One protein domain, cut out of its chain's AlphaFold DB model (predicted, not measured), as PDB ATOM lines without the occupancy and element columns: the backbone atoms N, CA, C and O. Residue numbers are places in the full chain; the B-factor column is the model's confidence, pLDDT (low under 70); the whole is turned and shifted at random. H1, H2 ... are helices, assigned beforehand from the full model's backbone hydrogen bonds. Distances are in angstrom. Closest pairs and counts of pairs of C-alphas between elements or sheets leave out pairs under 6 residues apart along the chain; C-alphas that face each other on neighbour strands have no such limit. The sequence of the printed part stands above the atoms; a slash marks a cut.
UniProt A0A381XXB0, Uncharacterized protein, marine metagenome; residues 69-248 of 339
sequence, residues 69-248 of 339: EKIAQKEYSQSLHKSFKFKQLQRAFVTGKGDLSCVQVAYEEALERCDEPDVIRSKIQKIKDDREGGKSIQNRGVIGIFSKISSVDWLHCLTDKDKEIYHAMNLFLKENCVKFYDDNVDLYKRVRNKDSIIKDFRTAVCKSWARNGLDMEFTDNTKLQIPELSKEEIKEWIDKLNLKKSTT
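AT A GLANCE: This is residues 69 to 248 of the 339 residues of an uncharacterized protein of marine metagenome (UniProt A0A381XXB0). Two lobes of crossed helices are joined by H2, which reaches from one into the other: its residues 77 to 84 pack on H6 and H8, its residues 85 to 95 on H3 and H4. One lobe holds H3, H4 and H5; the other is built on H6, the longest helix, crossed by H8 and H9, with short H1 beside it and short H7 near its last turn. Residues 243 to 248 of H9 stick out. The printed part has 180 residues with nine named helices, H1 to H9 in chain order, and no named strand; the class is all helix. The whole is compact, with a radius of gyration of the C-alphas of 17.6 A and spans of 46 by 41 by 28 A.

HOW THE PARTS SIT: H6, residues 160 to 182, touches H9, residues 231 to 248, about perpendicular at 82 degrees; C-alphas 168 and 238 are closest, 5.2 A apart. H6 touches H8, residues 194 to 213, at a steep tilt of 53 degrees, opposite ways, closest at C-alphas 173 and 205, 6.8 A. H1, residues 69 to 73, touches residues 173 to 177 of H6, closest at C-alphas 72 and 174, 5.5 A. H7, residues 185 to 188, touches no helix. H2, residues 77 to 95, is the hub, touching five helices; its C-alpha 77 is 4.7 A from C-alpha 166 of H6, their closest pair. H2 touches H5, residues 139 to 157, at a steep tilt of 55 degrees, opposite ways, closest at C-alphas 82 and 150, 5.3 A. H3, residues 101 to 112, touches H5 at 89 degrees, about perpendicular, closest at C-alphas 106 and 153, 4.9 A. H4, residues 117 to 132, only just touches H5, with 3 pairs of C-alphas within 8 A, the closest Ile 120 and Ile 145 at 7.0 A. H3 and H9 are apart. Every O i to N i+4 pair is within hydrogen-bond range in H1, H4, H5 and H9; in H2 14 of 15 are, in H3 6 of 8, in H6 15 of 19 and in H8 14 of 16, and H7 is too short for such a pair.

IN THESE COORDINATES: H6 is 33.3 A long, from C-alpha 160 at (-20.446, -39.847, 46.630), with a kink of 50 degrees near residue 176. H8 measures 27.2 A, H9 26.0 A, H2 25.8 A and H5 25.1 A. H1 begins at C-alpha 69, (-20.505, -19.235, 29.736), and H9 ends at C-alpha 248, (-28.076, -23.978, 48.833).

THE WHOLE: The C-alphas of Gly 133 and Thr 247 are farthest apart, 56.0 A. The printed part has no cut. The link from H8 to H9, residues 214 to 230, is long. Mean pLDDT of the printed part is 89.3; residues 246 to 248 are under 70.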
ATOM      1  N   GLU A  69     -19.093 -18.896  29.557       93.38
ATOM      2  CA  GLU A  69     -20.505 -19.235  29.736       93.38
ATOM      3  C   GLU A  69     -20.724 -20.753  29.723       93.38
ATOM      4  O   GLU A  69     -21.360 -21.301  30.626       93.38
ATOM      5  N   LYS A  70     -20.116 -21.463  28.765       94.19
ATOM      6  CA  LYS A  70     -20.220 -22.925  28.668       94.19
ATOM      7  C   LYS A  70     -19.536 -23.640  29.833       94.19
ATOM      8  O   LYS A  70     -19.950 -24.743  30.190       94.19
ATOM      9  N   ILE A  71     -18.489 -23.059  30.420       93.69
ATOM     10  CA  ILE A  71     -17.873 -23.598  31.636       93.69
ATOM     11  C   ILE A  71     -18.760 -23.350  32.859       93.69
ATOM     12  O   ILE A  71     -18.947 -24.263  33.658       93.69
ATOM     13  N   ALA A  72     -19.353 -22.162  32.977       90.75
ATOM     14  CA  ALA A  72     -20.232 -21.820  34.091       90.75
ATOM     15  C   ALA A  72     -21.507 -22.683  34.130       90.75
ATOM     16  O   ALA A  72     -21.879 -23.172  35.197       90.75
ATOM     17  N   GLN A  73     -22.144 -22.905  32.975       89.38
ATOM     18  CA  GLN A  73     -23.436 -23.598  32.871       89.38
ATOM     19  C   GLN A  73     -23.337 -25.125  32.970       89.38
ATOM     20  O   GLN A  73     -24.264 -25.769  33.449       89.38
ATOM     21  N   LYS A  74     -22.244 -25.731  32.494       91.75
ATOM     22  CA  LYS A  74     -22.146 -27.192  32.369       91.75
ATOM     23  C   LYS A  74     -21.465 -27.831  33.580       91.75
ATOM     24  O   LYS A  74     -20.547 -27.263  34.165       91.75
ATOM     25  N   GLU A  75     -21.894 -29.042  33.925       91.94
ATOM     26  CA  GLU A  75     -21.238 -29.878  34.930       91.94
ATOM     27  C   GLU A  75     -20.177 -30.772  34.274       91.94
ATOM     28  O   GLU A  75     -20.477 -31.600  33.411       91.94
ATOM     29  N   TYR A  76     -18.910 -30.585  34.653       93.12
ATOM     30  CA  TYR A  76     -17.780 -31.312  34.068       93.12
ATOM     31  C   TYR A  76     -17.222 -32.419  34.952       93.12
ATOM     32  O   TYR A  76     -16.328 -33.120  34.480       93.12
ATOM     33  N   SER A  77     -17.744 -32.628  36.162       94.12
ATOM     34  CA  SER A  77     -17.233 -33.600  37.144       94.12
ATOM     35  C   SER A  77     -17.059 -34.999  36.554       94.12
ATOM     36  O   SER A  77     -15.945 -35.523  36.530       94.12
ATOM     37  N   GLN A  78     -18.100 -35.535  35.909       93.38
ATOM     38  CA  GLN A  78     -18.012 -36.818  35.208       93.38
ATOM     39  C   GLN A  78     -16.966 -36.800  34.079       93.38
ATOM     40  O   GLN A  78     -16.262 -37.777  33.844       93.38
ATOM     41  N   SER A  79     -16.832 -35.692  33.346       91.75
ATOM     42  CA  SER A  79     -15.856 -35.597  32.251       91.75
ATOM     43  C   SER A  79     -14.403 -35.492  32.740       91.75
ATOM     44  O   SER A  79     -13.491 -35.995  32.078       91.75
ATOM     45  N   LEU A  80     -14.190 -34.859  33.898       94.38
ATOM     46  CA  LEU A  80     -12.900 -34.772  34.580       94.38
ATOM     47  C   LEU A  80     -12.501 -36.155  35.098       94.38
ATOM     48  O   LEU A  80     -11.395 -36.615  34.814       94.38
ATOM     49  N   HIS A  81     -13.438 -36.864  35.731       94.31
ATOM     50  CA  HIS A  81     -13.274 -38.265  36.112       94.31
ATOM     51  C   HIS A  81     -12.928 -39.158  34.921       94.31
ATOM     52  O   HIS A  81     -11.904 -39.842  34.948       94.31
ATOM     53  N   LYS A  82     -13.708 -39.095  33.835       92.31
ATOM     54  CA  LYS A  82     -13.442 -39.874  32.617       92.31
ATOM     55  C   LYS A  82     -12.036 -39.616  32.079       92.31
ATOM     56  O   LYS A  82     -11.369 -40.554  31.663       92.31
ATOM     57  N   SER A  83     -11.560 -38.371  32.125       90.12
ATOM     58  CA  SER A  83     -10.200 -38.022  31.692       90.12
ATOM     59  C   SER A  83      -9.131 -38.691  32.566       90.12
ATOM     60  O   SER A  83      -8.156 -39.231  32.043       90.12
ATOM     61  N   PHE A  84      -9.336 -38.718  33.884       91.06
ATOM     62  CA  PHE A  84      -8.456 -39.402  34.832       91.06
ATOM     63  C   PHE A  84      -8.464 -40.920  34.670       91.06
ATOM     64  O   PHE A  84      -7.409 -41.527  34.470       91.06
ATOM     65  N   LYS A  85      -9.647 -41.534  34.698       92.50
ATOM     66  CA  LYS A  85      -9.801 -42.986  34.579       92.50
ATOM     67  C   LYS A  85      -9.280 -43.485  33.231       92.50
ATOM     68  O   LYS A  85      -8.587 -44.496  33.183       92.50
ATOM     69  N   PHE A  86      -9.472 -42.723  32.151       91.56
ATOM     70  CA  PHE A  86      -8.863 -43.022  30.855       91.56
ATOM     71  C   PHE A  86      -7.334 -43.107  30.932       91.56
ATOM     72  O   PHE A  86      -6.736 -44.025  30.369       91.56
ATOM     73  N   LYS A  87      -6.684 -42.176  31.641       90.06
ATOM     74  CA  LYS A  87      -5.228 -42.207  31.831       90.06
ATOM     75  C   LYS A  87      -4.775 -43.373  32.694       90.06
ATOM     76  O   LYS A  87      -3.758 -43.978  32.357       90.06
ATOM     77  N   GLN A  88      -5.521 -43.732  33.736       90.75
ATOM     78  CA  GLN A  88      -5.245 -44.937  34.525       90.75
ATOM     79  C   GLN A  88      -5.327 -46.195  33.654       90.75
ATOM     80  O   GLN A  88      -4.390 -46.989  33.629       90.75
ATOM     81  N   LEU A  89      -6.383 -46.324  32.845       91.81
ATOM     82  CA  LEU A  89      -6.567 -47.439  31.913       91.81
ATOM     83  C   LEU A  89      -5.461 -47.490  30.850       91.81
ATOM     84  O   LEU A  89      -4.925 -48.557  30.554       91.81
ATOM     85  N   GLN A  90      -5.054 -46.336  30.313       90.19
ATOM     86  CA  GLN A  90      -3.926 -46.241  29.386       90.19
ATOM     87  C   GLN A  90      -2.616 -46.658  30.061       90.19
ATOM     88  O   GLN A  90      -1.807 -47.384  29.477       90.19
ATOM     89  N   ARG A  91      -2.396 -46.250  31.311       88.75
ATOM     90  CA  ARG A  91      -1.202 -46.636  32.060       88.75
ATOM     91  C   ARG A  91      -1.171 -48.136  32.340       88.75
ATOM     92  O   ARG A  91      -0.157 -48.762  32.038       88.75
ATOM     93  N   ALA A  92      -2.277 -48.702  32.812       89.50
ATOM     94  CA  ALA A  92      -2.404 -50.114  33.156       89.50
ATOM     95  C   ALA A  92      -2.336 -51.035  31.923       89.50
ATOM     96  O   ALA A  92      -1.507 -51.943  31.863       89.50
ATOM     97  N   PHE A  93      -3.162 -50.788  30.902       88.75
ATOM     98  CA  PHE A  93      -3.308 -51.714  29.773       88.75
ATOM     99  C   PHE A  93      -2.387 -51.403  28.593       88.75
ATOM    100  O   PHE A  93      -1.791 -52.318  28.032       88.75
ATOM    101  N   VAL A  94      -2.236 -50.128  28.223       87.50
ATOM    102  CA  VAL A  94      -1.489 -49.732  27.014       87.50
ATOM    103  C   VAL A  94       0.008 -49.626  27.291       87.50
ATOM    104  O   VAL A  94       0.807 -50.182  26.547       87.50
ATOM    105  N   THR A  95       0.409 -48.933  28.358       84.62
ATOM    106  CA  THR A  95       1.843 -48.714  28.639       84.62
ATOM    107  C   THR A  95       2.448 -49.732  29.603       84.62
ATOM    108  O   THR A  95       3.664 -49.881  29.621       84.62
ATOM    109  N   GLY A  96       1.628 -50.407  30.416       79.62
ATOM    110  CA  GLY A  96       2.097 -51.305  31.479       79.62
ATOM    111  C   GLY A  96       2.811 -50.605  32.643       79.62
ATOM    112  O   GLY A  96       3.480 -51.269  33.421       79.62
ATOM    113  N   LYS A  97       2.698 -49.274  32.757       79.75
ATOM    114  CA  LYS A  97       3.329 -48.468  33.819       79.75
ATOM    115  C   LYS A  97       2.429 -48.231  35.037       79.75
ATOM    116  O   LYS A  97       2.876 -47.616  35.997       79.75
ATOM    117  N   GLY A  98       1.157 -48.621  34.967       74.56
ATOM    118  CA  GLY A  98       0.177 -48.429  36.040       74.56
ATOM    119  C   GLY A  98      -0.137 -49.724  36.779       74.56
ATOM    120  O   GLY A  98      -0.075 -50.800  36.183       74.56
ATOM    121  N   ASP A  99      -0.515 -49.604  38.049       76.81
ATOM    122  CA  ASP A  99      -1.056 -50.718  38.824       76.81
ATOM    123  C   ASP A  99      -2.413 -51.149  38.240       76.81
ATOM    124  O   ASP A  99      -3.280 -50.313  37.984       76.81
ATOM    125  N   LEU A 100      -2.610 -52.449  38.013       82.25
ATOM    126  CA  LEU A 100      -3.900 -52.965  37.555       82.25
ATOM    127  C   LEU A 100      -4.973 -52.848  38.643       82.25
ATOM    128  O   LEU A 100      -6.148 -52.715  38.303       82.25
ATOM    129  N   SER A 101      -4.589 -52.839  39.923       84.62
ATOM    130  CA  SER A 101      -5.533 -52.770  41.043       84.62
ATOM    131  C   SER A 101      -6.438 -51.531  40.967       84.62
ATOM    132  O   SER A 101      -7.639 -51.632  41.205       84.62
ATOM    133  N   CYS A 102      -5.905 -50.386  40.518       82.25
ATOM    134  CA  CYS A 102      -6.638 -49.115  40.462       82.25
ATOM    135  C   CYS A 102      -7.751 -49.065  39.396       82.25
ATOM    136  O   CYS A 102      -8.621 -48.189  39.432       82.25
ATOM    137  N   VAL A 103      -7.738 -50.001  38.441       89.06
ATOM    138  CA  VAL A 103      -8.742 -50.108  37.371       89.06
ATOM    139  C   VAL A 103      -9.526 -51.416  37.413       89.06
ATOM    140  O   VAL A 103     -10.481 -51.558  36.654       89.06
ATOM    141  N   GLN A 104      -9.146 -52.360  38.280       90.88
ATOM    142  CA  GLN A 104      -9.706 -53.710  38.288       90.88
ATOM    143  C   GLN A 104     -11.198 -53.707  38.624       90.88
ATOM    144  O   GLN A 104     -11.973 -54.292  37.879       90.88
ATOM    145  N   VAL A 105     -11.600 -52.981  39.671       92.06
ATOM    146  CA  VAL A 105     -13.011 -52.882  40.093       92.06
ATOM    147  C   VAL A 105     -13.878 -52.342  38.955       92.06
ATOM    148  O   VAL A 105     -14.855 -52.966  38.560       92.06
ATOM    149  N   ALA A 106     -13.458 -51.230  38.346       91.44
ATOM    150  CA  ALA A 106     -14.134 -50.635  37.193       91.44
ATOM    151  C   ALA A 106     -14.241 -51.594  36.002       91.44
ATOM    152  O   ALA A 106     -15.236 -51.612  35.277       91.44
ATOM    153  N   TYR A 107     -13.169 -52.346  35.755       92.69
ATOM    154  CA  TYR A 107     -13.081 -53.282  34.651       92.69
ATOM    155  C   TYR A 107     -14.010 -54.482  34.851       92.69
ATOM    156  O   TYR A 107     -14.734 -54.831  33.924       92.69
ATOM    157  N   GLU A 108     -14.013 -55.082  36.041       93.12
ATOM    158  CA  GLU A 108     -14.889 -56.200  36.403       93.12
ATOM    159  C   GLU A 108     -16.356 -55.785  36.346       93.12
ATOM    160  O   GLU A 108     -17.144 -56.420  35.644       93.12
ATOM    161  N   GLU A 109     -16.695 -54.643  36.938       92.56
ATOM    162  CA  GLU A 109     -18.048 -54.096  36.894       92.56
ATOM    163  C   GLU A 109     -18.512 -53.829  35.447       92.56
ATOM    164  O   GLU A 109     -19.667 -54.059  35.074       92.56
ATOM    165  N   ALA A 110     -17.599 -53.369  34.583       90.75
ATOM    166  CA  ALA A 110     -17.892 -53.154  33.169       90.75
ATOM    167  C   ALA A 110     -18.089 -54.463  32.391       90.75
ATOM    168  O   ALA A 110     -18.776 -54.446  31.369       90.75
ATOM    169  N   LEU A 111     -17.499 -55.576  32.837       91.81
ATOM    170  CA  LEU A 111     -17.766 -56.901  32.278       91.81
ATOM    171  C   LEU A 111     -19.133 -57.415  32.725       91.81
ATOM    172  O   LEU A 111     -19.878 -57.910  31.887       91.81
ATOM    173  N   GLU A 112     -19.476 -57.264  34.003       91.75
ATOM    174  CA  GLU A 112     -20.754 -57.739  34.548       91.75
ATOM    175  C   GLU A 112     -21.962 -57.040  33.919       91.75
ATOM    176  O   GLU A 112     -22.987 -57.673  33.671       91.75
ATOM    177  N   ARG A 113     -21.834 -55.748  33.594       86.56
ATOM    178  CA  ARG A 113     -22.906 -54.967  32.950       86.56
ATOM    179  C   ARG A 113     -22.872 -54.952  31.424       86.56
ATOM    180  O   ARG A 113     -23.640 -54.221  30.803       86.56
ATOM    181  N   CYS A 114     -21.958 -55.681  30.792       84.56
ATOM    182  CA  CYS A 114     -21.892 -55.742  29.337       84.56
ATOM    183  C   CYS A 114     -22.625 -56.978  28.819       84.56
ATOM    184  O   CYS A 114     -22.355 -58.078  29.283       84.56
ATOM    185  N   ASP A 115     -23.455 -56.807  27.786       81.38
ATOM    186  CA  ASP A 115     -24.135 -57.930  27.122       81.38
ATOM    187  C   ASP A 115     -23.136 -58.946  26.537       81.38
ATOM    188  O   ASP A 115     -23.363 -60.152  26.560       81.38
ATOM    189  N   GLU A 116     -21.993 -58.456  26.045       84.00
ATOM    190  CA  GLU A 116     -20.921 -59.268  25.460       84.00
ATOM    191  C   GLU A 116     -19.572 -59.035  26.180       84.00
ATOM    192  O   GLU A 116     -18.693 -58.329  25.666       84.00
ATOM    193  N   PRO A 117     -19.363 -59.594  27.386       87.69
ATOM    194  CA  PRO A 117     -18.143 -59.367  28.171       87.69
ATOM    195  C   PRO A 117     -16.887 -59.901  27.470       87.69
ATOM    196  O   PRO A 117     -15.802 -59.321  27.580       87.69
ATOM    197  N   ASP A 118     -17.029 -60.965  26.680       87.56
ATOM    198  CA  ASP A 118     -15.924 -61.566  25.936       87.56
ATOM    199  C   ASP A 118     -15.364 -60.630  24.859       87.56
ATOM    200  O   ASP A 118     -14.167 -60.665  24.572       87.56
ATOM    201  N   VAL A 119     -16.177 -59.709  24.328       85.38
ATOM    202  CA  VAL A 119     -15.704 -58.678  23.394       85.38
ATOM    203  C   VAL A 119     -14.795 -57.679  24.103       85.38
ATOM    204  O   VAL A 119     -13.760 -57.288  23.555       85.38
ATOM    205  N   ILE A 120     -15.136 -57.278  25.329       85.25
ATOM    206  CA  ILE A 120     -14.284 -56.399  26.139       85.25
ATOM    207  C   ILE A 120     -12.977 -57.122  26.487       85.25
ATOM    208  O   ILE A 120     -11.898 -56.566  26.266       85.25
ATOM    209  N   ARG A 121     -13.054 -58.372  26.965       90.00
ATOM    210  CA  ARG A 121     -11.874 -59.201  27.274       90.00
ATOM    211  C   ARG A 121     -10.965 -59.372  26.064       90.00
ATOM    212  O   ARG A 121      -9.775 -59.092  26.163       90.00
ATOM    213  N   SER A 122     -11.522 -59.750  24.916       89.44
ATOM    214  CA  SER A 122     -10.775 -59.950  23.672       89.44
ATOM    215  C   SER A 122     -10.055 -58.678  23.229       89.44
ATOM    216  O   SER A 122      -8.876 -58.721  22.878       89.44
ATOM    217  N   LYS A 123     -10.719 -57.517  23.294       89.50
ATOM    218  CA  LYS A 123     -10.087 -56.256  22.898       89.50
ATOM    219  C   LYS A 123      -8.994 -55.807  23.875       89.50
ATOM    220  O   LYS A 123      -7.960 -55.324  23.419       89.50
ATOM    221  N   ILE A 124      -9.185 -55.975  25.187       89.12
ATOM    222  CA  ILE A 124      -8.133 -55.699  26.181       89.12
ATOM    223  C   ILE A 124      -6.953 -56.657  26.003       89.12
ATOM    224  O   ILE A 124      -5.807 -56.212  26.044       89.12
ATOM    225  N   GLN A 125      -7.214 -57.941  25.749       90.19
ATOM    226  CA  GLN A 125      -6.160 -58.915  25.479       90.19
ATOM    227  C   GLN A 125      -5.377 -58.540  24.222       90.19
ATOM    228  O   GLN A 125      -4.158 -58.454  24.275       90.19
ATOM    229  N   LYS A 126      -6.066 -58.169  23.139       90.44
ATOM    230  CA  LYS A 126      -5.419 -57.680  21.918       90.44
ATOM    231  C   LYS A 126      -4.519 -56.465  22.174       90.44
ATOM    232  O   LYS A 126      -3.436 -56.393  21.612       90.44
ATOM    233  N   ILE A 127      -4.936 -55.523  23.027       89.62
ATOM    234  CA  ILE A 127      -4.100 -54.369  23.410       89.62
ATOM    235  C   ILE A 127      -2.820 -54.832  24.120       89.62
ATOM    236  O   ILE A 127      -1.744 -54.311  23.823       89.62
ATOM    237  N   LYS A 128      -2.924 -55.805  25.033       88.06
ATOM    238  CA  LYS A 128      -1.762 -56.383  25.726       88.06
ATOM    239  C   LYS A 128      -0.835 -57.117  24.753       88.06
ATOM    240  O   LYS A 128       0.365 -56.863  24.775       88.06
ATOM    241  N   ASP A 129      -1.394 -57.934  23.863       90.25
ATOM    242  CA  ASP A 129      -0.641 -58.686  22.854       90.25
ATOM    243  C   ASP A 129       0.072 -57.744  21.868       90.25
ATOM    244  O   ASP A 129       1.239 -57.945  21.533       90.25
ATOM    245  N   ASP A 130      -0.607 -56.685  21.407       90.31
ATOM    246  CA  ASP A 130      -0.024 -55.683  20.510       90.31
ATOM    247  C   ASP A 130       1.097 -54.901  21.213       90.31
ATOM    248  O   ASP A 130       2.146 -54.671  20.609       90.31
ATOM    249  N   ARG A 131       0.925 -54.557  22.496       88.25
ATOM    250  CA  ARG A 131       1.969 -53.936  23.325       88.25
ATOM    251  C   ARG A 131       3.198 -54.835  23.452       88.25
ATOM    252  O   ARG A 131       4.311 -54.378  23.210       88.25
ATOM    253  N   GLU A 132       3.008 -56.094  23.839       88.56
ATOM    254  CA  GLU A 132       4.094 -57.066  24.036       88.56
ATOM    255  C   GLU A 132       4.797 -57.411  22.721       88.56
ATOM    256  O   GLU A 132       6.013 -57.583  22.686       88.56
ATOM    257  N   GLY A 133       4.050 -57.411  21.616       88.94
ATOM    258  CA  GLY A 133       4.583 -57.553  20.267       88.94
ATOM    259  C   GLY A 133       5.220 -56.286  19.683       88.94
ATOM    260  O   GLY A 133       5.623 -56.318  18.519       88.94
ATOM    261  N   GLY A 134       5.276 -55.170  20.423       86.19
ATOM    262  CA  GLY A 134       5.839 -53.897  19.952       86.19
ATOM    263  C   GLY A 134       5.077 -53.257  18.783       86.19
ATOM    264  O   GLY A 134       5.645 -52.472  18.022       86.19
ATOM    265  N   LYS A 135       3.802 -53.613  18.598       87.69
ATOM    266  CA  LYS A 135       2.946 -53.125  17.513       87.69
ATOM    267  C   LYS A 135       2.261 -51.818  17.899       87.69
ATOM    268  O   LYS A 135       2.028 -51.515  19.066       87.69
ATOM    269  N   SER A 136       1.878 -51.050  16.883       83.31
ATOM    270  CA  SER A 136       1.046 -49.864  17.073       83.31
ATOM    271  C   SER A 136      -0.338 -50.256  17.592       83.31
ATOM    272  O   SER A 136      -1.056 -51.014  16.934       83.31
ATOM    273  N   ILE A 137      -0.739 -49.690  18.725       85.25
ATOM    274  CA  ILE A 137      -2.057 -49.922  19.317       85.25
ATOM    275  C   ILE A 137      -3.095 -49.041  18.613       85.25
ATOM    276  O   ILE A 137      -2.894 -47.841  18.422       85.25
ATOM    277  N   GLN A 138      -4.227 -49.628  18.218       79.50
ATOM    278  CA  GLN A 138      -5.288 -48.902  17.519       79.50
ATOM    279  C   GLN A 138      -6.103 -48.011  18.471       79.50
ATOM    280  O   GLN A 138      -6.917 -48.502  19.255       79.50
ATOM    281  N   ASN A 139      -5.959 -46.690  18.329       78.50
ATOM    282  CA  ASN A 139      -6.613 -45.692  19.188       78.50
ATOM    283  C   ASN A 139      -8.141 -45.829  19.249       78.50
ATOM    284  O   ASN A 139      -8.711 -45.760  20.333       78.50
ATOM    285  N   ARG A 140      -8.819 -46.076  18.121       76.00
ATOM    286  CA  ARG A 140     -10.294 -46.155  18.082       76.00
ATOM    287  C   ARG A 140     -10.851 -47.280  18.960       76.00
ATOM    288  O   ARG A 140     -11.860 -47.094  19.638       76.00
ATOM    289  N   GLY A 141     -10.180 -48.433  18.977       73.00
ATOM    290  CA  GLY A 141     -10.568 -49.569  19.816       73.00
ATOM    291  C   GLY A 141     -10.353 -49.289  21.303       73.00
ATOM    292  O   GLY A 141     -11.223 -49.595  22.114       73.00
ATOM    293  N   VAL A 142      -9.232 -48.647  21.641       84.12
ATOM    294  CA  VAL A 142      -8.898 -48.234  23.012       84.12
ATOM    295  C   VAL A 142      -9.902 -47.211  23.537       84.12
ATOM    296  O   VAL A 142     -10.432 -47.378  24.634       84.12
ATOM    297  N   ILE A 143     -10.201 -46.180  22.738       85.94
ATOM    298  CA  ILE A 143     -11.046 -45.061  23.163       85.94
ATOM    299  C   ILE A 143     -12.443 -45.539  23.555       85.94
ATOM    300  O   ILE A 143     -12.924 -45.199  24.635       85.94
ATOM    301  N   GLY A 144     -13.071 -46.365  22.712       86.62
ATOM    302  CA  GLY A 144     -14.423 -46.857  22.974       86.62
ATOM    303  C   GLY A 144     -14.517 -47.690  24.255       86.62
ATOM    304  O   GLY A 144     -15.404 -47.468  25.076       86.62
ATOM    305  N   ILE A 145     -13.576 -48.616  24.467       89.69
ATOM    306  CA  ILE A 145     -13.587 -49.490  25.650       89.69
ATOM    307  C   ILE A 145     -13.295 -48.689  26.913       89.69
ATOM    308  O   ILE A 145     -13.994 -48.844  27.909       89.69
ATOM    309  N   PHE A 146     -12.283 -47.821  26.883       92.56
ATOM    310  CA  PHE A 146     -11.910 -47.049  28.064       92.56
ATOM    311  C   PHE A 146     -12.993 -46.046  28.443       92.56
ATOM    312  O   PHE A 146     -13.243 -45.853  29.629       92.56
ATOM    313  N   SER A 147     -13.682 -45.460  27.459       90.25
ATOM    314  CA  SER A 147     -14.854 -44.615  27.704       90.25
ATOM    315  C   SER A 147     -15.985 -45.398  28.382       90.25
ATOM    316  O   SER A 147     -16.576 -44.910  29.350       90.25
ATOM    317  N   LYS A 148     -16.244 -46.639  27.939       89.50
ATOM    318  CA  LYS A 148     -17.245 -47.520  28.559       89.50
ATOM    319  C   LYS A 148     -16.881 -47.853  30.007       89.50
ATOM    320  O   LYS A 148     -17.692 -47.610  30.893       89.50
ATOM    321  N   ILE A 149     -15.651 -48.312  30.256       91.75
ATOM    322  CA  ILE A 149     -15.167 -48.632  31.611       91.75
ATOM    323  C   ILE A 149     -15.234 -47.396  32.517       91.75
ATOM    324  O   ILE A 149     -15.746 -47.470  33.626       91.75
ATOM    325  N   SER A 150     -14.786 -46.237  32.030       93.06
ATOM    326  CA  SER A 150     -14.815 -44.995  32.815       93.06
ATOM    327  C   SER A 150     -16.242 -44.538  33.132       93.06
ATOM    328  O   SER A 150     -16.486 -43.958  34.180       93.06
ATOM    329  N   SER A 151     -17.203 -44.792  32.243       91.69
ATOM    330  CA  SER A 151     -18.606 -44.453  32.506       91.69
ATOM    331  C   SER A 151     -19.210 -45.353  33.585       91.69
ATOM    332  O   SER A 151     -19.899 -44.850  34.467       91.69
ATOM    333  N   VAL A 152     -18.911 -46.655  33.543       92.19
ATOM    334  CA  VAL A 152     -19.342 -47.615  34.572       92.19
ATOM    335  C   VAL A 152     -18.731 -47.271  35.928       92.19
ATOM    336  O   VAL A 152     -19.447 -47.247  36.923       92.19
ATOM    337  N   ASP A 153     -17.443 -46.925  35.955       93.75
ATOM    338  CA  ASP A 153     -16.746 -46.532  37.180       93.75
ATOM    339  C   ASP A 153     -17.429 -45.342  37.870       93.75
ATOM    340  O   ASP A 153     -17.704 -45.400  39.065       93.75
ATOM    341  N   TRP A 154     -17.789 -44.301  37.107       94.06
ATOM    342  CA  TRP A 154     -18.504 -43.136  37.638       94.06
ATOM    343  C   TRP A 154     -19.871 -43.490  38.232       94.06
ATOM    344  O   TRP A 154     -20.245 -42.976  39.284       94.06
ATOM    345  N   LEU A 155     -20.639 -44.319  37.522       92.31
ATOM    346  CA  LEU A 155     -22.029 -44.605  37.870       92.31
ATOM    347  C   LEU A 155     -22.158 -45.610  39.014       92.31
ATOM    348  O   LEU A 155     -23.135 -45.555  39.758       92.31
ATOM    349  N   HIS A 156     -21.214 -46.541  39.130       91.19
ATOM    350  CA  HIS A 156     -21.428 -47.745  39.928       91.19
ATOM    351  C   HIS A 156     -20.280 -48.113  40.863       91.19
ATOM    352  O   HIS A 156     -20.511 -48.879  41.793       91.19
ATOM    353  N   CYS A 157     -19.071 -47.595  40.638       91.00
ATOM    354  CA  CYS A 157     -17.915 -47.927  41.471       91.00
ATOM    355  C   CYS A 157     -17.548 -46.799  42.439       91.00
ATOM    356  O   CYS A 157     -17.079 -47.078  43.539       91.00
ATOM    357  N   LEU A 158     -17.745 -45.536  42.047       91.25
ATOM    358  CA  LEU A 158     -17.442 -44.390  42.902       91.25
ATOM    359  C   LEU A 158     -18.541 -44.127  43.929       91.25
ATOM    360  O   LEU A 158     -19.720 -44.029  43.584       91.25
ATOM    361  N   THR A 159     -18.133 -43.921  45.181       90.88
ATOM    362  CA  THR A 159     -19.015 -43.384  46.223       90.88
ATOM    363  C   THR A 159     -19.210 -41.880  46.044       90.88
ATOM    364  O   THR A 159     -18.409 -41.213  45.387       90.88
ATOM    365  N   ASP A 160     -20.231 -41.302  46.678       89.31
ATOM    366  CA  ASP A 160     -20.446 -39.847  46.630       89.31
ATOM    367  C   ASP A 160     -19.247 -39.066  47.180       89.31
ATOM    368  O   ASP A 160     -18.881 -38.029  46.629       89.31
ATOM    369  N   LYS A 161     -18.556 -39.619  48.185       88.69
ATOM    370  CA  LYS A 161     -17.305 -39.058  48.712       88.69
ATOM    371  C   LYS A 161     -16.185 -39.073  47.675       88.69
ATOM    372  O   LYS A 161     -15.443 -38.104  47.564       88.69
ATOM    373  N   ASP A 162     -16.079 -40.134  46.880       89.69
ATOM    374  CA  ASP A 162     -15.098 -40.179  45.792       89.69
ATOM    375  C   ASP A 162     -15.461 -39.196  44.672       89.69
ATOM    376  O   ASP A 162     -14.580 -38.663  44.001       89.69
ATOM    377  N   LYS A 163     -16.755 -38.922  44.464       93.12
ATOM    378  CA  LYS A 163     -17.221 -37.925  43.492       93.12
ATOM    379  C   LYS A 163     -16.959 -36.489  43.954       93.12
ATOM    380  O   LYS A 163     -16.747 -35.623  43.101       93.12
ATOM    381  N   GLU A 164     -16.923 -36.220  45.263       93.44
ATOM    382  CA  GLU A 164     -16.683 -34.877  45.822       93.44
ATOM    383  C   GLU A 164     -15.417 -34.227  45.272       93.44
ATOM    384  O   GLU A 164     -15.441 -33.038  44.955       93.44
ATOM    385  N   ILE A 165     -14.338 -34.991  45.070       93.69
ATOM    386  CA  ILE A 165     -13.102 -34.436  44.509       93.69
ATOM    387  C   ILE A 165     -13.310 -33.893  43.091       93.69
ATOM    388  O   ILE A 165     -12.823 -32.815  42.759       93.69
ATOM    389  N   TYR A 166     -14.094 -34.583  42.261       95.75
ATOM    390  CA  TYR A 166     -14.374 -34.157  40.892       95.75
ATOM    391  C   TYR A 166     -15.340 -32.973  40.855       95.75
ATOM    392  O   TYR A 166     -15.169 -32.074  40.029       95.75
ATOM    393  N   HIS A 167     -16.294 -32.921  41.785       95.81
ATOM    394  CA  HIS A 167     -17.142 -31.745  41.976       95.81
ATOM    395  C   HIS A 167     -16.338 -30.531  42.455       95.81
ATOM    396  O   HIS A 167     -16.553 -29.422  41.960       95.81
ATOM    397  N   ALA A 168     -15.361 -30.725  43.344       96.12
ATOM    398  CA  ALA A 168     -14.460 -29.668  43.791       96.12
ATOM    399  C   ALA A 168     -13.554 -29.183  42.647       96.12
ATOM    400  O   ALA A 168     -13.397 -27.978  42.452       96.12
ATOM    401  N   MET A 169     -13.046 -30.093  41.811       96.31
ATOM    402  CA  MET A 169     -12.327 -29.736  40.584       96.31
ATOM    403  C   MET A 169     -13.190 -28.929  39.608       96.31
ATOM    404  O   MET A 169     -12.715 -27.975  38.989       96.31
ATOM    405  N   ASN A 170     -14.456 -29.309  39.435       96.31
ATOM    406  CA  ASN A 170     -15.392 -28.586  38.581       96.31
ATOM    407  C   ASN A 170     -15.684 -27.184  39.134       96.31
ATOM    408  O   ASN A 170     -15.693 -26.215  38.374       96.31
ATOM    409  N   LEU A 171     -15.833 -27.049  40.454       95.94
ATOM    410  CA  LEU A 171     -15.951 -25.752  41.119       95.94
ATOM    411  C   LEU A 171     -14.697 -24.888  40.903       95.94
ATOM    412  O   LEU A 171     -14.816 -23.727  40.510       95.94
ATOM    413  N   PHE A 172     -13.507 -25.464  41.089       96.69
ATOM    414  CA  PHE A 172     -12.228 -24.807  40.817       96.69
ATOM    415  C   PHE A 172     -12.145 -24.304  39.374       96.69
ATOM    416  O   PHE A 172     -11.790 -23.147  39.139       96.69
ATOM    417  N   LEU A 173     -12.520 -25.150  38.410       96.19
ATOM    418  CA  LEU A 173     -12.569 -24.791  36.996       96.19
ATOM    419  C   LEU A 173     -13.525 -23.616  36.753       96.19
ATOM    420  O   LEU A 173     -13.139 -22.659  36.086       96.19
ATOM    421  N   LYS A 174     -14.744 -23.662  37.302       95.44
ATOM    422  CA  LYS A 174     -15.754 -22.605  37.130       95.44
ATOM    423  C   LYS A 174     -15.278 -21.262  37.677       95.44
ATOM    424  O   LYS A 174     -15.361 -20.254  36.980       95.44
ATOM    425  N   GLU A 175     -14.743 -21.246  38.894       95.50
ATOM    426  CA  GLU A 175     -14.335 -19.999  39.548       95.50
ATOM    427  C   GLU A 175     -13.053 -19.389  38.969       95.50
ATOM    428  O   GLU A 175     -12.884 -18.170  39.001       95.50
ATOM    429  N   ASN A 176     -12.164 -20.208  38.403       95.62
ATOM    430  CA  ASN A 176     -10.900 -19.734  37.837       95.62
ATOM    431  C   ASN A 176     -10.919 -19.600  36.308       95.62
ATOM    432  O   ASN A 176      -9.976 -19.047  35.746       95.62
ATOM    433  N   CYS A 177     -11.990 -20.023  35.627       93.94
ATOM    434  CA  CYS A 177     -12.099 -20.002  34.165       93.94
ATOM    435  C   CYS A 177     -11.765 -18.636  33.547       93.94
ATOM    436  O   CYS A 177     -11.096 -18.567  32.517       93.94
ATOM    437  N   VAL A 178     -12.237 -17.549  34.163       93.12
ATOM    438  CA  VAL A 178     -11.990 -16.185  33.675       93.12
ATOM    439  C   VAL A 178     -10.495 -15.867  33.718       93.12
ATOM    440  O   VAL A 178      -9.932 -15.461  32.705       93.12
ATOM    441  N   LYS A 179      -9.843 -16.138  34.857       93.69
ATOM    442  CA  LYS A 179      -8.400 -15.931  35.040       93.69
ATOM    443  C   LYS A 179      -7.584 -16.802  34.087       93.69
ATOM    444  O   LYS A 179      -6.711 -16.293  33.399       93.69
ATOM    445  N   PHE A 180      -7.926 -18.088  33.969       93.94
ATOM    446  CA  PHE A 180      -7.255 -19.006  33.043       93.94
ATOM    447  C   PHE A 180      -7.258 -18.484  31.610       93.94
ATOM    448  O   PHE A 180      -6.236 -18.574  30.933       93.94
ATOM    449  N   TYR A 181      -8.380 -17.922  31.154       92.88
ATOM    450  CA  TYR A 181      -8.476 -17.368  29.811       92.88
ATOM    451  C   TYR A 181      -7.708 -16.052  29.673       92.88
ATOM    452  O   TYR A 181      -6.959 -15.886  28.713       92.88
ATOM    453  N   ASP A 182      -7.900 -15.123  30.609       91.25
ATOM    454  CA  ASP A 182      -7.360 -13.764  30.515       91.25
ATOM    455  C   ASP A 182      -5.836 -13.742  30.636       91.25
ATOM    456  O   ASP A 182      -5.165 -13.143  29.792       91.25
ATOM    457  N   ASP A 183      -5.287 -14.484  31.598       91.94
ATOM    458  CA  ASP A 183      -3.842 -14.574  31.829       91.94
ATOM    459  C   ASP A 183      -3.119 -15.284  30.670       91.94
ATOM    460  O   ASP A 183      -1.915 -15.123  30.479       91.94
ATOM    461  N   ASN A 184      -3.856 -16.053  29.861       90.44
ATOM    462  CA  ASN A 184      -3.323 -16.850  28.758       90.44
ATOM    463  C   ASN A 184      -3.954 -16.487  27.412       90.44
ATOM    464  O   ASN A 184      -3.964 -17.305  26.486       90.44
ATOM    465  N   VAL A 185      -4.461 -15.258  27.268       87.31
ATOM    466  CA  VAL A 185      -5.185 -14.828  26.064       87.31
ATOM    467  C   VAL A 185      -4.370 -15.083  24.794       87.31
ATOM    468  O   VAL A 185      -4.912 -15.536  23.784       87.31
ATOM    469  N   ASP A 186      -3.048 -14.892  24.855       87.69
ATOM    470  CA  ASP A 186      -2.117 -15.126  23.750       87.69
ATOM    471  C   ASP A 186      -2.126 -16.566  23.218       87.69
ATOM    472  O   ASP A 186      -1.993 -16.769  22.006       87.69
ATOM    473  N   LEU A 187      -2.350 -17.562  24.083       87.88
ATOM    474  CA  LEU A 187      -2.429 -18.974  23.694       87.88
ATOM    475  C   LEU A 187      -3.684 -19.270  22.860       87.88
ATOM    476  O   LEU A 187      -3.677 -20.182  22.024       87.88
ATOM    477  N   TYR A 188      -4.743 -18.481  23.058       89.12
ATOM    478  CA  TYR A 188      -6.068 -18.718  22.485       89.12
ATOM    479  C   TYR A 188      -6.475 -17.709  21.409       89.12
ATOM    480  O   TYR A 188      -7.436 -17.964  20.690       89.12
ATOM    481  N   LYS A 189      -5.704 -16.634  21.192       84.88
ATOM    482  CA  LYS A 189      -5.965 -15.588  20.174       84.88
ATOM    483  C   LYS A 189      -6.311 -16.113  18.776       84.88
ATOM    484  O   LYS A 189      -7.023 -15.449  18.030       84.88
ATOM    485  N   ARG A 190      -5.765 -17.267  18.379       84.94
ATOM    486  CA  ARG A 190      -5.982 -17.880  17.053       84.94
ATOM    487  C   ARG A 190      -6.869 -19.125  17.081       84.94
ATOM    488  O   ARG A 190      -7.113 -19.709  16.027       84.94
ATOM    489  N   VAL A 191      -7.315 -19.555  18.256       85.25
ATOM    490  CA  VAL A 191      -8.150 -20.747  18.398       85.25
ATOM    491  C   VAL A 191      -9.593 -20.349  18.127       85.25
ATOM    492  O   VAL A 191     -10.137 -19.505  18.826       85.25
ATOM    493  N   ARG A 192     -10.200 -20.951  17.101       85.06
ATOM    494  CA  ARG A 192     -11.604 -20.704  16.732       85.06
ATOM    495  C   ARG A 192     -12.584 -21.664  17.399       85.06
ATOM    496  O   ARG A 192     -13.758 -21.352  17.540       85.06
ATOM    497  N   ASN A 193     -12.099 -22.837  17.802       89.19
ATOM    498  CA  ASN A 193     -12.920 -23.869  18.413       89.19
ATOM    499  C   ASN A 193     -12.920 -23.725  19.944       89.19
ATOM    500  O   ASN A 193     -11.927 -24.046  20.603       89.19
ATOM    501  N   LYS A 194     -14.053 -23.299  20.512       90.81
ATOM    502  CA  LYS A 194     -14.252 -23.193  21.967       90.81
ATOM    503  C   LYS A 194     -14.076 -24.520  22.705       90.81
ATOM    504  O   LYS A 194     -13.517 -24.534  23.797       90.81
ATOM    505  N   ASP A 195     -14.479 -25.639  22.106       91.12
ATOM    506  CA  ASP A 195     -14.387 -26.955  22.746       91.12
ATOM    507  C   ASP A 195     -12.939 -27.433  22.876       91.12
ATOM    508  O   ASP A 195     -12.599 -28.123  23.838       91.12
ATOM    509  N   SER A 196     -12.059 -26.989  21.973       91.56
ATOM    510  CA  SER A 196     -10.615 -27.198  22.100       91.56
ATOM    511  C   SER A 196     -10.047 -26.471  23.325       91.56
ATOM    512  O   SER A 196      -9.282 -27.063  24.085       91.56
ATOM    513  N   ILE A 197     -10.476 -25.227  23.570       93.38
ATOM    514  CA  ILE A 197     -10.058 -24.433  24.739       93.38
ATOM    515  C   ILE A 197     -10.594 -25.064  26.031       93.38
ATOM    516  O   ILE A 197      -9.838 -25.283  26.972       93.38
ATOM    517  N   ILE A 198     -11.876 -25.440  26.058       93.56
ATOM    518  CA  ILE A 198     -12.500 -26.095  27.219       93.56
ATOM    519  C   ILE A 198     -11.823 -27.438  27.523       93.56
ATOM    520  O   ILE A 198     -11.649 -27.809  28.685       93.56
ATOM    521  N   LYS A 199     -11.429 -28.197  26.494       92.38
ATOM    522  CA  LYS A 199     -10.647 -29.425  26.672       92.38
ATOM    523  C   LYS A 199      -9.290 -29.126  27.310       92.38
ATOM    524  O   LYS A 199      -8.963 -29.781  28.289       92.38
ATOM    525  N   ASP A 200      -8.558 -28.128  26.815       93.62
ATOM    526  CA  ASP A 200      -7.263 -27.722  27.379       93.62
ATOM    527  C   ASP A 200      -7.386 -27.285  28.848       93.62
ATOM    528  O   ASP A 200      -6.605 -27.735  29.685       93.62
ATOM    529  N   PHE A 201      -8.426 -26.517  29.195       95.06
ATOM    530  CA  PHE A 201      -8.704 -26.115  30.580       95.06
ATOM    531  C   PHE A 201      -8.945 -27.328  31.478       95.06
ATOM    532  O   PHE A 201      -8.319 -27.453  32.527       95.06
ATOM    533  N   ARG A 202      -9.813 -28.258  31.060       93.94
ATOM    534  CA  ARG A 202     -10.085 -29.484  31.826       93.94
ATOM    535  C   ARG A 202      -8.833 -30.327  32.011       93.94
ATOM    536  O   ARG A 202      -8.579 -30.789  33.116       93.94
ATOM    537  N   THR A 203      -8.040 -30.508  30.957       92.56
ATOM    538  CA  THR A 203      -6.795 -31.278  31.034       92.56
ATOM    539  C   THR A 203      -5.777 -30.602  31.955       92.56
ATOM    540  O   THR A 203      -5.125 -31.294  32.733       92.56
ATOM    541  N   ALA A 204      -5.672 -29.271  31.935       93.62
ATOM    542  CA  ALA A 204      -4.782 -28.533  32.829       93.62
ATOM    543  C   ALA A 204      -5.237 -28.624  34.294       93.62
ATOM    544  O   ALA A 204      -4.409 -28.847  35.177       93.62
ATOM    545  N   VAL A 205      -6.548 -28.544  34.550       95.00
ATOM    546  CA  VAL A 205      -7.115 -28.776  35.886       95.00
ATOM    547  C   VAL A 205      -6.811 -30.201  36.346       95.00
ATOM    548  O   VAL A 205      -6.241 -30.369  37.420       95.00
ATOM    549  N   CYS A 206      -7.070 -31.221  35.519       92.94
ATOM    550  CA  CYS A 206      -6.679 -32.598  35.828       92.94
ATOM    551  C   CYS A 206      -5.195 -32.686  36.194       92.94
ATOM    552  O   CYS A 206      -4.854 -33.223  37.241       92.94
ATOM    553  N   LYS A 207      -4.308 -32.088  35.399       93.25
ATOM    554  CA  LYS A 207      -2.870 -32.094  35.677       93.25
ATOM    555  C   LYS A 207      -2.522 -31.476  37.036       93.25
ATOM    556  O   LYS A 207      -1.774 -32.092  37.787       93.25
ATOM    557  N   SER A 208      -3.094 -30.319  37.371       93.94
ATOM    558  CA  SER A 208      -2.829 -29.638  38.650       93.94
ATOM    559  C   SER A 208      -3.309 -30.412  39.885       93.94
ATOM    560  O   SER A 208      -2.698 -30.295  40.944       93.94
ATOM    561  N   TRP A 209      -4.358 -31.231  39.752       95.25
ATOM    562  CA  TRP A 209      -4.932 -32.020  40.852       95.25
ATOM    563  C   TRP A 209      -4.357 -33.437  40.959       95.25
ATOM    564  O   TRP A 209      -4.475 -34.074  42.003       95.25
ATOM    565  N   ALA A 210      -3.747 -33.956  39.891       90.94
ATOM    566  CA  ALA A 210      -3.460 -35.380  39.753       90.94
ATOM    567  C   ALA A 210      -2.590 -35.955  40.874       90.94
ATOM    568  O   ALA A 210      -2.933 -36.990  41.443       90.94
ATOM    569  N   ARG A 211      -1.489 -35.273  41.208       90.94
ATOM    570  CA  ARG A 211      -0.489 -35.796  42.144       90.94
ATOM    571  C   ARG A 211      -0.988 -35.837  43.584       90.94
ATOM    572  O   ARG A 211      -0.772 -36.831  44.256       90.94
ATOM    573  N   ASN A 212      -1.610 -34.756  44.049       90.69
ATOM    574  CA  ASN A 212      -1.973 -34.591  45.458       90.69
ATOM    575  C   ASN A 212      -3.439 -34.917  45.756       90.69
ATOM    576  O   ASN A 212      -3.764 -35.183  46.908       90.69
ATOM    577  N   GLY A 213      -4.311 -34.887  44.744       86.56
ATOM    578  CA  GLY A 213      -5.728 -35.210  44.890       86.56
ATOM    579  C   GLY A 213      -6.066 -36.655  44.535       86.56
ATOM    580  O   GLY A 213      -6.971 -37.231  45.123       86.56
ATOM    581  N   LEU A 214      -5.354 -37.245  43.573       87.81
ATOM    582  CA  LEU A 214      -5.685 -38.564  43.020       87.81
ATOM    583  C   LEU A 214      -4.484 -39.521  42.998       87.81
ATOM    584  O   LEU A 214      -4.551 -40.556  42.335       87.81
ATOM    585  N   ASP A 215      -3.394 -39.157  43.684       85.75
ATOM    586  CA  ASP A 215      -2.147 -39.924  43.800       85.75
ATOM    587  C   ASP A 215      -1.650 -40.489  42.454       85.75
ATOM    588  O   ASP A 215      -1.184 -41.624  42.340       85.75
ATOM    589  N   MET A 216      -1.754 -39.683  41.392       83.56
ATOM    590  CA  MET A 216      -1.410 -40.088  40.034       83.56
ATOM    591  C   MET A 216      -0.559 -39.030  39.334       83.56
ATOM    592  O   MET A 216      -0.851 -37.841  39.365       83.56
ATOM    593  N   GLU A 217       0.472 -39.451  38.605       81.38
ATOM    594  CA  GLU A 217       1.140 -38.540  37.671       81.38
ATOM    595  C   GLU A 217       0.289 -38.337  36.406       81.38
ATOM    596  O   GLU A 217      -0.235 -39.289  35.823       81.38
ATOM    597  N   PHE A 218       0.199 -37.100  35.923       80.94
ATOM    598  CA  PHE A 218      -0.559 -36.763  34.719       80.94
ATOM    599  C   PHE A 218       0.342 -36.036  33.722       80.94
ATOM    600  O   PHE A 218       0.638 -34.850  33.849       80.94
ATOM    601  N   THR A 219       0.818 -36.771  32.719       73.56
ATOM    602  CA  THR A 219       1.835 -36.306  31.766       73.56
ATOM    603  C   THR A 219       1.209 -35.967  30.414       73.56
ATOM    604  O   THR A 219       1.508 -36.622  29.416       73.56
ATOM    605  N   ASP A 220       0.312 -34.978  30.394       76.81
ATOM    606  CA  ASP A 220      -0.243 -34.425  29.152       76.81
ATOM    607  C   ASP A 220       0.318 -33.039  28.843       76.81
ATOM    608  O   ASP A 220       0.551 -32.206  29.727       76.81
ATOM    609  N   ASN A 221       0.499 -32.799  27.545       77.75
ATOM    610  CA  ASN A 221       0.922 -31.517  27.006       77.75
ATOM    611  C   ASN A 221      -0.303 -30.613  26.852       77.75
ATOM    612  O   ASN A 221      -1.026 -30.696  25.860       77.75
ATOM    613  N   THR A 222      -0.532 -29.758  27.842       84.50
ATOM    614  CA  THR A 222      -1.537 -28.690  27.802       84.50
ATOM    615  C   THR A 222      -0.888 -27.367  27.422       84.50
ATOM    616  O   THR A 222       0.285 -27.139  27.728       84.50
ATOM    617  N   LYS A 223      -1.627 -26.482  26.743       87.81
ATOM    618  CA  LYS A 223      -1.146 -25.113  26.494       87.81
ATOM    619  C   LYS A 223      -1.196 -24.325  27.797       87.81
ATOM    620  O   LYS A 223      -0.199 -23.719  28.175       87.81
ATOM    621  N   LEU A 224      -2.325 -24.407  28.501       90.62
ATOM    622  CA  LEU A 224      -2.468 -23.861  29.845       90.62
ATOM    623  C   LEU A 224      -1.568 -24.610  30.832       90.62
ATOM    624  O   LEU A 224      -1.640 -25.837  30.942       90.62
ATOM    625  N   GLN A 225      -0.747 -23.870  31.576       90.56
ATOM    626  CA  GLN A 225       0.003 -24.403  32.710       90.56
ATOM    627  C   GLN A 225      -0.616 -23.875  34.001       90.56
ATOM    628  O   GLN A 225      -0.603 -22.674  34.256       90.56
ATOM    629  N   ILE A 226      -1.156 -24.789  34.804       91.38
ATOM    630  CA  ILE A 226      -1.626 -24.517  36.163       91.38
ATOM    631  C   ILE A 226      -0.626 -25.202  37.105       91.38
ATOM    632  O   ILE A 226      -0.317 -26.376  36.866       91.38
ATOM    633  N   PRO A 227      -0.089 -24.504  38.125       91.56
ATOM    634  CA  PRO A 227       0.758 -25.126  39.138       91.56
ATOM    635  C   PRO A 227       0.078 -26.333  39.794       91.56
ATOM    636  O   PRO A 227      -1.147 -26.385  39.892       91.56
ATOM    637  N   GLU A 228       0.872 -27.304  40.243       92.69
ATOM    638  CA  GLU A 228       0.353 -28.408  41.054       92.69
ATOM    639  C   GLU A 228      -0.217 -27.848  42.361       92.69
ATOM    640  O   GLU A 228       0.471 -27.105  43.061       92.69
ATOM    641  N   LEU A 229      -1.463 -28.206  42.678       93.94
ATOM    642  CA  LEU A 229      -2.095 -27.800  43.927       93.94
ATOM    643  C   LEU A 229      -1.581 -28.668  45.070       93.94
ATOM    644  O   LEU A 229      -1.465 -29.890  44.938       93.94
ATOM    645  N   SER A 230      -1.296 -28.041  46.201       94.62
ATOM    646  CA  SER A 230      -0.991 -28.700  47.469       94.62
ATOM    647  C   SER A 230      -2.206 -29.452  48.032       94.62
ATOM    648  O   SER A 230      -3.350 -29.245  47.613       94.62
ATOM    649  N   LYS A 231      -1.973 -30.349  48.998       93.81
ATOM    650  CA  LYS A 231      -3.062 -31.090  49.662       93.81
ATOM    651  C   LYS A 231      -3.971 -30.147  50.451       93.81
ATOM    652  O   LYS A 231      -5.174 -30.379  50.532       93.81
ATOM    653  N   GLU A 232      -3.393 -29.085  50.998       95.00
ATOM    654  CA  GLU A 232      -4.084 -28.030  51.727       95.00
ATOM    655  C   GLU A 232      -5.019 -27.248  50.799       95.00
ATOM    656  O   GLU A 232      -6.208 -27.155  51.089       95.00
ATOM    657  N   GLU A 233      -4.532 -26.789  49.640       94.75
ATOM    658  CA  GLU A 233      -5.364 -26.089  48.649       94.75
ATOM    659  C   GLU A 233      -6.517 -26.969  48.154       94.75
ATOM    660  O   GLU A 233      -7.655 -26.514  48.052       94.75
ATOM    661  N   ILE A 234      -6.258 -28.251  47.876       94.00
ATOM    662  CA  ILE A 234      -7.306 -29.200  47.469       94.00
ATOM    663  C   ILE A 234      -8.379 -29.324  48.554       94.00
ATOM    664  O   ILE A 234      -9.573 -29.290  48.248       94.00
ATOM    665  N   LYS A 235      -7.963 -29.429  49.819       94.25
ATOM    666  CA  LYS A 235      -8.889 -29.497  50.948       94.25
ATOM    667  C   LYS A 235      -9.734 -28.227  51.058       94.25
ATOM    668  O   LYS A 235     -10.945 -28.339  51.215       94.25
ATOM    669  N   GLU A 236      -9.142 -27.045  50.889       95.81
ATOM    670  CA  GLU A 236      -9.883 -25.776  50.874       95.81
ATOM    671  C   GLU A 236     -10.971 -25.752  49.789       95.81
ATOM    672  O   GLU A 236     -12.078 -25.269  50.032       95.81
ATOM    673  N   TRP A 237     -10.703 -26.309  48.603       96.25
ATOM    674  CA  TRP A 237     -11.701 -26.403  47.531       96.25
ATOM    675  C   TRP A 237     -12.831 -27.386  47.835       96.25
ATOM    676  O   TRP A 237     -13.985 -27.102  47.502       96.25
ATOM    677  N   ILE A 238     -12.525 -28.514  48.478       93.94
ATOM    678  CA  ILE A 238     -13.536 -29.480  48.935       93.94
ATOM    679  C   ILE A 238     -14.404 -28.853  50.036       93.94
ATOM    680  O   ILE A 238     -15.632 -28.893  49.954       93.94
ATOM    681  N   ASP A 239     -13.792 -28.189  51.016       94.00
ATOM    682  CA  ASP A 239     -14.510 -27.502  52.093       94.00
ATOM    683  C   ASP A 239     -15.402 -26.377  51.531       94.00
ATOM    684  O   ASP A 239     -16.564 -26.234  51.921       94.00
ATOM    685  N   LYS A 240     -14.908 -25.628  50.536       94.25
ATOM    686  CA  LYS A 240     -15.683 -24.600  49.826       94.25
ATOM    687  C   LYS A 240     -16.879 -25.176  49.067       94.25
ATOM    688  O   LYS A 240     -17.942 -24.552  49.053       94.25
ATOM    689  N   LEU A 241     -16.726 -26.342  48.437       92.75
ATOM    690  CA  LEU A 241     -17.832 -27.053  47.794       92.75
ATOM    691  C   LEU A 241     -18.909 -27.416  48.823       92.75
ATOM    692  O   LEU A 241     -20.088 -27.146  48.594       92.75
ATOM    693  N   ASN A 242     -18.503 -27.982  49.957       89.75
ATOM    694  CA  ASN A 242     -19.418 -28.411  51.014       89.75
ATOM    695  C   ASN A 242     -20.160 -27.227  51.648       89.75
ATOM    696  O   ASN A 242     -21.367 -27.305  51.871       89.75
ATOM    697  N   LEU A 243     -19.483 -26.089  51.833       89.12
ATOM    698  CA  LEU A 243     -20.124 -24.860  52.301       89.12
ATOM    699  C   LEU A 243     -21.187 -24.359  51.310       89.12
ATOM    700  O   LEU A 243     -22.295 -24.007  51.719       89.12
ATOM    701  N   LYS A 244     -20.896 -24.376  50.001       84.75
ATOM    702  CA  LYS A 244     -21.886 -24.000  48.979       84.75
ATOM    703  C   LYS A 244     -23.102 -24.919  48.992       84.75
ATOM    704  O   LYS A 244     -24.214 -24.404  48.953       84.75
ATOM    705  N   LYS A 245     -22.913 -26.238  49.108       81.12
ATOM    706  CA  LYS A 245     -24.029 -27.190  49.245       81.12
ATOM    707  C   LYS A 245     -24.901 -26.840  50.454       81.12
ATOM    708  O   LYS A 245     -26.090 -26.616  50.284       81.12
ATOM    709  N   SER A 246     -24.289 -26.624  51.621       68.56
ATOM    710  CA  SER A 246     -25.025 -26.260  52.844       68.56
ATOM    711  C   SER A 246     -25.767 -24.921  52.765       68.56
ATOM    712  O   SER A 246     -26.794 -24.755  53.406       68.56
ATOM    713  N   THR A 247     -25.278 -23.968  51.964       60.78
ATOM    714  CA  THR A 247     -25.950 -22.668  51.768       60.78
ATOM    715  C   THR A 247     -27.105 -22.769  50.766       60.78
ATOM    716  O   THR A 247     -27.998 -21.932  50.766       60.78
ATOM    717  N   THR A 248     -27.074 -23.778  49.891       57.41
ATOM    718  CA  THR A 248     -28.076 -23.978  48.833       57.41
ATOM    719  C   THR A 248     -29.191 -24.927  49.286       57.41
ATOM    720  O   THR A 248     -30.292 -24.853  48.768       57.41
TER     721      THR A 248